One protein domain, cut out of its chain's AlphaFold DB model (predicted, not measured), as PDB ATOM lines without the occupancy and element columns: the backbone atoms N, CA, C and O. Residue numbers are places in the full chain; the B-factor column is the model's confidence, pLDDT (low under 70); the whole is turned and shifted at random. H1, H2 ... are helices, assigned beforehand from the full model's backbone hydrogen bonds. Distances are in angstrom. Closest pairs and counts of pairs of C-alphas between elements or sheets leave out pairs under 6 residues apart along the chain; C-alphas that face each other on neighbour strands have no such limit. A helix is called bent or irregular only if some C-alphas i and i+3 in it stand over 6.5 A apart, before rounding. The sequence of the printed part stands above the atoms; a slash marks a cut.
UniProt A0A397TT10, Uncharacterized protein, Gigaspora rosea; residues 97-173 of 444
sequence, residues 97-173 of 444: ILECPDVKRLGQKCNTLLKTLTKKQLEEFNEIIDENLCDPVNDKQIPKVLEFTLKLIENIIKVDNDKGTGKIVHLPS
ATOM      1  N   ILE A  97     137.624 132.166 217.896       87.88
ATOM      2  CA  ILE A  97     139.028 132.385 217.503       87.88
ATOM      3  C   ILE A  97     139.953 131.285 218.046       87.88
ATOM      4  O   ILE A  97     140.854 130.842 217.343       87.88
ATOM      5  N   LEU A  98     139.653 130.767 219.240       86.88
ATOM      6  CA  LEU A  98     140.370 129.656 219.875       86.88
ATOM      7  C   LEU A  98     140.166 128.313 219.156       86.88
ATOM      8  O   LEU A  98     140.974 127.396 219.278       86.88
ATOM      9  N   GLU A  99     139.092 128.187 218.380       90.50
ATOM     10  CA  GLU A  99     138.821 127.010 217.554       90.50
ATOM     11  C   GLU A  99     139.456 127.108 216.164       90.50
ATOM     12  O   GLU A  99     139.458 126.125 215.422       90.50
ATOM     13  N   CYS A 100     140.021 128.269 215.814       93.19
ATOM     14  CA  CYS A 100     140.669 128.472 214.529       93.19
ATOM     15  C   CYS A 100     141.851 127.505 214.360       93.19
ATOM     16  O   CYS A 100     142.759 127.528 215.195       93.19
ATOM     17  N   PRO A 101     141.890 126.692 213.284       92.31
ATOM     18  CA  PRO A 101     142.981 125.747 213.053       92.31
ATOM     19  C   PRO A 101     144.367 126.404 213.051       92.31
ATOM     20  O   PRO A 101     145.305 125.858 213.630       92.31
ATOM     21  N   ASP A 102     144.482 127.599 212.465       92.62
ATOM     22  CA  ASP A 102     145.745 128.340 212.391       92.62
ATOM     23  C   ASP A 102     146.194 128.827 213.778       92.62
ATOM     24  O   ASP A 102     147.347 128.630 214.165       92.62
ATOM     25  N   VAL A 103     145.264 129.363 214.580       93.19
ATOM     26  CA  VAL A 103     145.529 129.802 215.964       93.19
ATOM     27  C   VAL A 103     145.893 128.613 216.855       93.19
ATOM     28  O   VAL A 103     146.844 128.697 217.632       93.19
ATOM     29  N   LYS A 104     145.200 127.474 216.709       93.69
ATOM     30  CA  LYS A 104     145.543 126.229 217.412       93.69
ATOM     31  C   LYS A 104     146.956 125.767 217.080       93.69
ATOM     32  O   LYS A 104     147.724 125.467 217.993       93.69
ATOM     33  N   ARG A 105     147.317 125.735 215.793       95.12
ATOM     34  CA  ARG A 105     148.657 125.332 215.345       95.12
ATOM     35  C   ARG A 105     149.736 126.252 215.918       95.12
ATOM     36  O   ARG A 105     150.790 125.774 216.337       95.12
ATOM     37  N   LEU A 106     149.461 127.553 215.975       94.94
ATOM     38  CA  LEU A 106     150.369 128.543 216.541       94.94
ATOM     39  C   LEU A 106     150.552 128.346 218.055       94.94
ATOM     40  O   LEU A 106     151.683 128.247 218.525       94.94
ATOM     41  N   GLY A 107     149.455 128.175 218.800       93.75
ATOM     42  CA  GLY A 107     149.500 127.881 220.236       93.75
ATOM     43  C   GLY A 107     150.241 126.579 220.559       93.75
ATOM     44  O   GLY A 107     151.041 126.533 221.495       93.75
ATOM     45  N   GLN A 108     150.047 125.535 219.748       94.25
ATOM     46  CA  GLN A 108     150.798 124.282 219.866       94.25
ATOM     47  C   GLN A 108     152.299 124.491 219.632       94.25
ATOM     48  O   GLN A 108     153.102 123.976 220.410       94.25
ATOM     49  N   LYS A 109     152.688 125.269 218.612       96.31
ATOM     50  CA  LYS A 109     154.101 125.570 218.332       96.31
ATOM     51  C   LYS A 109     154.753 126.330 219.494       96.31
ATOM     52  O   LYS A 109     155.827 125.923 219.936       96.31
ATOM     53  N   CYS A 110     154.091 127.359 220.029       95.69
ATOM     54  CA  CYS A 110     154.575 128.095 221.204       95.69
ATOM     55  C   CYS A 110     154.774 127.168 222.407       95.69
ATOM     56  O   CYS A 110     155.832 127.180 223.022       95.69
ATOM     57  N   ASN A 111     153.790 126.317 222.710       94.06
ATOM     58  CA  ASN A 111     153.869 125.380 223.831       94.06
ATOM     59  C   ASN A 111     155.027 124.382 223.694       94.06
ATOM     60  O   ASN A 111     155.734 124.113 224.663       94.06
ATOM     61  N   THR A 112     155.238 123.835 222.495       96.44
ATOM     62  CA  THR A 112     156.360 122.924 222.243       96.44
ATOM     63  C   THR A 112     157.695 123.619 222.492       96.44
ATOM     64  O   THR A 112     158.548 123.042 223.157       96.44
ATOM     65  N   LEU A 113     157.863 124.862 222.030       95.19
ATOM     66  CA  LEU A 113     159.108 125.603 222.236       95.19
ATOM     67  C   LEU A 113     159.298 126.058 223.691       95.19
ATOM     68  O   LEU A 113     160.404 125.946 224.212       95.19
ATOM     69  N   LEU A 114     158.238 126.475 224.387       95.06
ATOM     70  CA  LEU A 114     158.311 126.811 225.816       95.06
ATOM     71  C   LEU A 114     158.820 125.635 226.657       95.06
ATOM     72  O   LEU A 114     159.629 125.832 227.556       95.06
ATOM     73  N   LYS A 115     158.412 124.403 226.332       95.94
ATOM     74  CA  LYS A 115     158.906 123.189 227.008       95.94
ATOM     75  C   LYS A 115     160.389 122.904 226.764       95.94
ATOM     76  O   LYS A 115     160.980 122.150 227.530       95.94
ATOM     77  N   THR A 116     160.968 123.455 225.698       97.00
ATOM     78  CA  THR A 116     162.400 123.308 225.396       97.00
ATOM     79  C   THR A 116     163.270 124.364 226.071       97.00
ATOM     80  O   THR A 116     164.488 124.203 226.085       97.00
ATOM     81  N   LEU A 117     162.671 125.417 226.642       94.81
ATOM     82  CA  LEU A 117     163.420 126.451 227.347       94.81
ATOM     83  C   LEU A 117     164.011 125.909 228.651       94.81
ATOM     84  O   LEU A 117     163.364 125.192 229.415       94.81
ATOM     85  N   THR A 118     165.252 126.299 228.930       96.50
ATOM     86  CA  THR A 118     165.865 126.109 230.246       96.50
ATOM     87  C   THR A 118     165.194 127.013 231.281       96.50
ATOM     88  O   THR A 118     164.544 128.000 230.943       96.50
ATOM     89  N   LYS A 119     165.385 126.722 232.575       96.50
ATOM     90  CA  LYS A 119     164.808 127.538 233.655       96.50
ATOM     91  C   LYS A 119     165.183 129.023 233.537       96.50
ATOM     92  O   LYS A 119     164.317 129.874 233.684       96.50
ATOM     93  N   LYS A 120     166.448 129.318 233.217       94.94
ATOM     94  CA  LYS A 120     166.949 130.691 233.067       94.94
ATOM     95  C   LYS A 120     166.290 131.412 231.883       94.94
ATOM     96  O   LYS A 120     165.842 132.539 232.029       94.94
ATOM     97  N   GLN A 121     166.180 130.735 230.739       95.50
ATOM     98  CA  GLN A 121     165.484 131.263 229.561       95.50
ATOM     99  C   GLN A 121     163.994 131.500 229.825       95.50
ATOM    100  O   GLN A 121     163.410 132.441 229.301       95.50
ATOM    101  N   LEU A 122     163.368 130.631 230.620       95.69
ATOM    102  CA  LEU A 122     161.963 130.761 230.980       95.69
ATOM    103  C   LEU A 122     161.722 131.952 231.918       95.69
ATOM    104  O   LEU A 122     160.727 132.650 231.758       95.69
ATOM    105  N   GLU A 123     162.621 132.192 232.877       94.44
ATOM    106  CA  GLU A 123     162.587 133.382 233.739       94.44
ATOM    107  C   GLU A 123     162.678 134.666 232.901       94.44
ATOM    108  O   GLU A 123     161.823 135.537 233.034       94.44
ATOM    109  N   GLU A 124     163.624 134.727 231.962       94.69
ATOM    110  CA  GLU A 124     163.774 135.858 231.038       94.69
ATOM    111  C   GLU A 124     162.566 136.039 230.105       94.69
ATOM    112  O   GLU A 124     162.087 137.152 229.892       94.69
ATOM    113  N   PHE A 125     162.022 134.943 229.573       95.06
ATOM    114  CA  PHE A 125     160.791 134.986 228.788       95.06
ATOM    115  C   PHE A 125     159.637 135.610 229.585       95.06
ATOM    116  O   PHE A 125     158.910 136.447 229.050       95.06
ATOM    117  N   ASN A 126     159.471 135.219 230.853       93.19
ATOM    118  CA  ASN A 126     158.409 135.742 231.711       93.19
ATOM    119  C   ASN A 126     158.594 137.236 232.003       93.19
ATOM    120  O   ASN A 126     157.617 137.975 231.947       93.19
ATOM    121  N   GLU A 127     159.829 137.687 232.242       93.44
ATOM    122  CA  GLU A 127     160.143 139.106 232.457       93.44
ATOM    123  C   GLU A 127     159.760 139.953 231.234       93.44
ATOM    124  O   GLU A 127     159.024 140.933 231.352       93.44
ATOM    125  N   ILE A 128     160.138 139.510 230.030       92.62
ATOM    126  CA  ILE A 128     159.791 140.212 228.787       92.62
ATOM    127  C   ILE A 128     158.272 140.225 228.565       92.62
ATOM    128  O   ILE A 128     157.717 141.223 228.098       92.62
ATOM    129  N   ILE A 129     157.581 139.127 228.868       91.50
ATOM    130  CA  ILE A 129     156.125 139.038 228.721       91.50
ATOM    131  C   ILE A 129     155.415 139.998 229.679       91.50
ATOM    132  O   ILE A 129     154.545 140.746 229.228       91.50
ATOM    133  N   ASP A 130     155.821 140.035 230.944       89.19
ATOM    134  CA  ASP A 130     155.227 140.917 231.951       89.19
ATOM    135  C   ASP A 130     155.459 142.403 231.626       89.19
ATOM    136  O   ASP A 130     154.562 143.226 231.828       89.19
ATOM    137  N   GLU A 131     156.615 142.749 231.050       90.06
ATOM    138  CA  GLU A 131     156.916 144.116 230.601       90.06
ATOM    139  C   GLU A 131     156.137 144.544 229.348       90.06
ATOM    140  O   GLU A 131     155.788 145.719 229.199       90.06
ATOM    141  N   ASN A 132     155.893 143.624 228.407       88.88
ATOM    142  CA  ASN A 132     155.350 143.974 227.089       88.88
ATOM    143  C   ASN A 132     153.833 143.799 226.970       88.88
ATOM    144  O   ASN A 132     153.218 144.388 226.075       88.88
ATOM    145  N   LEU A 133     153.213 143.007 227.841       87.25
ATOM    146  CA  LEU A 133     151.793 142.673 227.774       87.25
ATOM    147  C   LEU A 133     151.085 143.094 229.073       87.25
ATOM    148  O   LEU A 133     150.686 142.275 229.887       87.25
ATOM    149  N   CYS A 134     150.905 144.395 229.288       81.19
ATOM    150  CA  CYS A 134     150.215 144.880 230.490       81.19
ATOM    151  C   CYS A 134     148.678 144.835 230.381       81.19
ATOM    152  O   CYS A 134     147.992 144.816 231.402       81.19
ATOM    153  N   ASP A 135     148.133 144.800 229.161       87.44
ATOM    154  CA  ASP A 135     146.694 144.883 228.915       87.44
ATOM    155  C   ASP A 135     146.052 143.504 228.684       87.44
ATOM    156  O   ASP A 135     146.668 142.624 228.070       87.44
ATOM    157  N   PRO A 136     144.793 143.299 229.118       87.94
ATOM    158  CA  PRO A 136     144.056 142.077 228.824       87.94
ATOM    159  C   PRO A 136     143.925 141.875 227.310       87.94
ATOM    160  O   PRO A 136     143.437 142.739 226.578       87.94
ATOM    161  N   VAL A 137     144.343 140.698 226.844       89.38
ATOM    162  CA  VAL A 137     144.369 140.351 225.420       89.38
ATOM    163  C   VAL A 137     142.951 140.104 224.921       89.38
ATOM    164  O   VAL A 137     142.248 139.223 225.416       89.38
ATOM    165  N   ASN A 138     142.527 140.851 223.903       91.06
ATOM    166  CA  ASN A 138     141.232 140.620 223.268       91.06
ATOM    167  C   ASN A 138     141.309 139.539 222.169       91.06
ATOM    168  O   ASN A 138     142.377 139.254 221.621       91.06
ATOM    169  N   ASP A 139     140.159 138.977 221.780       88.00
ATOM    170  CA  ASP A 139     140.074 137.901 220.779       88.00
ATOM    171  C   ASP A 139     140.784 138.209 219.451       88.00
ATOM    172  O   ASP A 139     141.318 137.316 218.796       88.00
ATOM    173  N   LYS A 140     140.802 139.477 219.027       89.88
ATOM    174  CA  LYS A 140     141.442 139.895 217.771       89.88
ATOM    175  C   LYS A 140     142.959 140.000 217.900       89.88
ATOM    176  O   LYS A 140     143.664 139.919 216.893       89.88
ATOM    177  N   GLN A 141     143.457 140.197 219.115       91.44
ATOM    178  CA  GLN A 141     144.877 140.288 219.424       91.44
ATOM    179  C   GLN A 141     145.508 138.910 219.635       91.44
ATOM    180  O   GLN A 141     146.701 138.782 219.374       91.44
ATOM    181  N   ILE A 142     144.735 137.880 220.007       92.44
ATOM    182  CA  ILE A 142     145.246 136.519 220.276       92.44
ATOM    183  C   ILE A 142     146.229 136.021 219.200       92.44
ATOM    184  O   ILE A 142     147.334 135.625 219.571       92.44
ATOM    185  N   PRO A 143     145.921 136.065 217.884       93.56
ATOM    186  CA  PRO A 143     146.863 135.577 216.876       93.56
ATOM    187  C   PRO A 143     148.175 136.371 216.864       93.56
ATOM    188  O   PRO A 143     149.250 135.784 216.797       93.56
ATOM    189  N   LYS A 144     148.100 137.702 217.003       93.44
ATOM    190  CA  LYS A 144     149.276 138.584 217.014       93.44
ATOM    191  C   LYS A 144     150.143 138.358 218.249       93.44
ATOM    192  O   LYS A 144     151.365 138.338 218.136       93.44
ATOM    193  N   VAL A 145     149.516 138.177 219.411       93.94
ATOM    194  CA  VAL A 145     150.219 137.876 220.663       93.94
ATOM    195  C   VAL A 145     150.928 136.532 220.551       93.94
ATOM    196  O   VAL A 145     152.109 136.452 220.856       93.94
ATOM    197  N   LEU A 146     150.266 135.500 220.021       94.62
ATOM    198  CA  LEU A 146     150.902 134.202 219.801       94.62
ATOM    199  C   LEU A 146     152.066 134.274 218.794       94.62
ATOM    200  O   LEU A 146     153.092 133.636 219.017       94.62
ATOM    201  N   GLU A 147     151.950 135.061 217.719       95.81
ATOM    202  CA  GLU A 147     153.048 135.282 216.763       95.81
ATOM    203  C   GLU A 147     154.232 136.009 217.413       95.81
ATOM    204  O   GLU A 147     155.389 135.660 217.165       95.81
ATOM    205  N   PHE A 148     153.952 137.006 218.254       94.62
ATOM    206  CA  PHE A 148     154.961 137.717 219.034       94.62
ATOM    207  C   PHE A 148     155.669 136.778 220.012       94.62
ATOM    208  O   PHE A 148     156.894 136.678 219.982       94.62
ATOM    209  N   THR A 149     154.903 136.034 220.813       95.31
ATOM    210  CA  THR A 149     155.415 135.030 221.747       95.31
ATOM    211  C   THR A 149     156.301 134.014 221.032       95.31
ATOM    212  O   THR A 149     157.389 133.706 221.509       95.31
ATOM    213  N   LEU A 150     155.886 133.531 219.859       96.50
ATOM    214  CA  LEU A 150     156.673 132.590 219.070       96.50
ATOM    215  C   LEU A 150     158.033 133.171 218.661       96.50
ATOM    216  O   LEU A 150     159.058 132.522 218.865       96.50
ATOM    217  N   LYS A 151     158.049 134.393 218.113       96.56
ATOM    218  CA  LYS A 151     159.289 135.084 217.722       96.56
ATOM    219  C   LYS A 151     160.201 135.332 218.918       96.56
ATOM    220  O   LYS A 151     161.413 135.181 218.800       96.56
ATOM    221  N   LEU A 152     159.619 135.691 220.060       95.75
ATOM    222  CA  LEU A 152     160.359 135.909 221.294       95.75
ATOM    223  C   LEU A 152     161.069 134.626 221.748       95.75
ATOM    224  O   LEU A 152     162.275 134.649 221.980       95.75
ATOM    225  N   ILE A 153     160.353 133.499 221.793       96.00
ATOM    226  CA  ILE A 153     160.931 132.202 222.173       96.00
ATOM    227  C   ILE A 153     162.031 131.783 221.186       96.00
ATOM    228  O   ILE A 153     163.106 131.357 221.604       96.00
ATOM    229  N   GLU A 154     161.795 131.931 219.878       96.00
ATOM    230  CA  GLU A 154     162.798 131.625 218.848       96.00
ATOM    231  C   GLU A 154     164.069 132.479 219.011       96.00
ATOM    232  O   GLU A 154     165.171 131.971 218.807       96.00
ATOM    233  N   ASN A 155     163.942 133.744 219.419       95.00
ATOM    234  CA  ASN A 155     165.086 134.618 219.678       95.00
ATOM    235  C   ASN A 155     165.856 134.219 220.941       95.00
ATOM    236  O   ASN A 155     167.082 134.146 220.886       95.00
ATOM    237  N   ILE A 156     165.164 133.901 222.041       93.75
ATOM    238  CA  ILE A 156     165.798 133.431 223.285       93.75
ATOM    239  C   ILE A 156     166.610 132.155 223.021       93.75
ATOM    240  O   ILE A 156     167.765 132.045 223.433       93.75
ATOM    241  N   ILE A 157     166.043 131.213 222.258       94.69
ATOM    242  CA  ILE A 157     166.737 129.976 221.881       94.69
ATOM    243  C   ILE A 157     167.963 130.273 221.009       94.69
ATOM    244  O   ILE A 157     169.006 129.648 221.192       94.69
ATOM    245  N   LYS A 158     167.868 131.201 220.047       94.31
ATOM    246  CA  LYS A 158     169.004 131.554 219.177       94.31
ATOM    247  C   LYS A 158     170.165 132.148 219.970       94.31
ATOM    248  O   LYS A 158     171.283 131.662 219.830       94.31
ATOM    249  N   VAL A 159     169.892 133.125 220.835       91.31
ATOM    250  CA  VAL A 159     170.946 133.838 221.572       91.31
ATOM    251  C   VAL A 159     171.733 132.909 222.503       91.31
ATOM    252  O   VAL A 159     172.949 133.036 222.598       91.31
ATOM    253  N   ASP A 160     171.084 131.924 223.125       87.00
ATOM    254  CA  ASP A 160     171.779 130.967 224.001       87.00
ATOM    255  C   ASP A 160     172.651 129.952 223.239       87.00
ATOM    256  O   ASP A 160     173.655 129.463 223.768       87.00
ATOM    257  N   ASN A 161     172.287 129.616 221.997       86.81
ATOM    258  CA  ASN A 161     173.093 128.723 221.160       86.81
ATOM    259  C   ASN A 161     174.374 129.410 220.674       86.81
ATOM    260  O   ASN A 161     175.423 128.765 220.546       86.81
ATOM    261  N   ASP A 162     174.311 130.723 220.483       85.62
ATOM    262  CA  ASP A 162     175.451 131.563 220.156       85.62
ATOM    263  C   ASP A 162     176.250 131.848 221.438       85.62
ATOM    264  O   ASP A 162     176.220 132.939 221.999       85.62
ATOM    265  N   LYS A 163     177.010 130.847 221.910       69.00
ATOM    266  CA  LYS A 163     177.871 130.877 223.121       69.00
ATOM    267  C   LYS A 163     178.871 132.053 223.216       69.00
ATOM    268  O   LYS A 163     179.665 132.104 224.156       69.00
ATOM    269  N   GLY A 164     178.882 132.980 222.264       57.56
ATOM    270  CA  GLY A 164     179.705 134.180 222.253       57.56
ATOM    271  C   GLY A 164     178.886 135.441 222.504       57.56
ATOM    272  O   GLY A 164     178.535 136.113 221.551       57.56
ATOM    273  N   THR A 165     178.630 135.776 223.776       59.72
ATOM    274  CA  THR A 165     178.366 137.154 224.267       59.72
ATOM    275  C   THR A 165     177.324 137.994 223.501       59.72
ATOM    276  O   THR A 165     177.311 139.221 223.628       59.72
ATOM    277  N   GLY A 166     176.446 137.361 222.721       58.12
ATOM    278  CA  GLY A 166     175.445 138.032 221.908       58.12
ATOM    279  C   GLY A 166     174.437 138.705 222.820       58.12
ATOM    280  O   GLY A 166     173.682 138.042 223.524       58.12
ATOM    281  N   LYS A 167     174.448 140.037 222.849       68.06
ATOM    282  CA  LYS A 167     173.432 140.812 223.555       68.06
ATOM    283  C   LYS A 167     172.085 140.476 222.920       68.06
ATOM    284  O   LYS A 167     171.949 140.589 221.703       68.06
ATOM    285  N   ILE A 168     171.113 140.061 223.729       62.03
ATOM    286  CA  ILE A 168     169.758 139.797 223.252       62.03
ATOM    287  C   ILE A 168     169.269 141.071 222.581       62.03
ATOM    288  O   ILE A 168     169.220 142.143 223.190       62.03
ATOM    289  N   VAL A 169     168.996 140.969 221.282       57.69
ATOM    290  CA  VAL A 169     168.418 142.072 220.529       57.69
ATOM    291  C   VAL A 169     167.004 142.221 221.063       57.69
ATOM    292  O   VAL A 169     166.117 141.439 220.712       57.69
ATOM    293  N   HIS A 170     166.818 143.177 221.977       55.59
ATOM    294  CA  HIS A 170     165.496 143.551 222.455       55.59
ATOM    295  C   HIS A 170     164.625 143.787 221.230       55.59
ATOM    296  O   HIS A 170     164.985 144.582 220.353       55.59
ATOM    297  N   LEU A 171     163.508 143.054 221.140       55.91
ATOM    298  CA  LEU A 171     162.572 143.292 220.059       55.91
ATOM    299  C   LEU A 171     162.196 144.776 220.092       55.91
ATOM    300  O   LEU A 171     161.959 145.326 221.170       55.91
ATOM    301  N   PRO A 172     162.147 145.432 218.929       47.59
ATOM    302  CA  PRO A 172     161.784 146.830 218.876       47.59
ATOM    303  C   PRO A 172     160.458 147.076 219.600       47.59
ATOM    304  O   PRO A 172     159.473 146.363 219.393       47.59
ATOM    305  N   SER A 173     160.417 148.139 220.399       47.41
ATOM    306  CA  SER A 173     159.290 148.536 221.257       47.41
ATOM    307  C   SER A 173     157.971 148.793 220.500       47.41
ATOM    308  O   SER A 173     156.953 149.109 221.111       47.41
TER     309      SER A 173
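This is residues 97 to 173 of the 444 residues of an uncharacterized protein of Gigaspora rosea (UniProt A0A397TT10). The longest helix, H3, is the core, and two shorter helices pack on it: H1 nearly side by side with it, and H2 slanting across it so that its first part meets H3 while its far end splays away. Beyond the end of H3 the last stretch, residues 162 to 173, turns round and folds back past the helix as a tail with no named element. The printed part has 77 residues with three named helices, in the order H1, H2, H3, and no named strand; the class is all helix, with 48 residues in the helices. The whole is compact, with a radius of gyration of the C-alphas of 13.2 A, and elongated in outline, spanning 41 by 24 by 19 A.

H3, residues 142 to 161, touches both other helices. H1, residues 101 to 114, touches it with 16 pairs of C-alphas within 8 A, the closest being those of Cys 110 and Leu 150, 5.4 A apart. H1 and H3 run the same way at a shallow tilt of 29 degrees, with their centres 11.3 A apart. H2, residues 119 to 132, touches H3 with residues 121 to 125 alone, and H3 touches H2 with residues 152 to 157 alone. The closest C-alphas of H2 and H3 are those of Gln 121 and Ile 156, 6.6 A apart. H2 and H3 form a helical hairpin, running opposite ways at a steep tilt of 40 degrees. H1 and H2 are close but not clearly touching: their closest C-alphas, those of Leu 114 and Leu 122, are 7.5 A apart. These two run opposite ways at a steep tilt of 49 degrees, their centres 18.1 A apart. In H1, H2 and H3 every O i to N i+4 pair is within hydrogen-bond range.

H3 measures 28.9 A from its first to its last C-alpha, from Ile 142 at (145.246, 136.519, 220.276) to Asn 161 at (173.093, 128.723, 221.160). H1 begins with C-alpha 101 at (142.981, 125.747, 213.053) and measures 20.0 A. H2 measures 20.1 A and ends with C-alpha 132 at (155.350, 143.974, 227.089). No helix is bent or irregular.

The two C-alphas farthest apart are those of Glu 99 and Gly 164, at 41.8 A, while those of Ile 97 and Ser 173, the first and last printed, are 26.2 A apart. The printed part has no cut. The link from H1 to H2 is tight, with 4 residues, and the link from H2 to H3 is short, with 9. The C-alphas of residues 162 to 173 lie 11 to 22 A from the mean of the C-alphas. The mean pLDDT of the printed part is 87.9; the model's confidence is under 70 at residues 163 to 173.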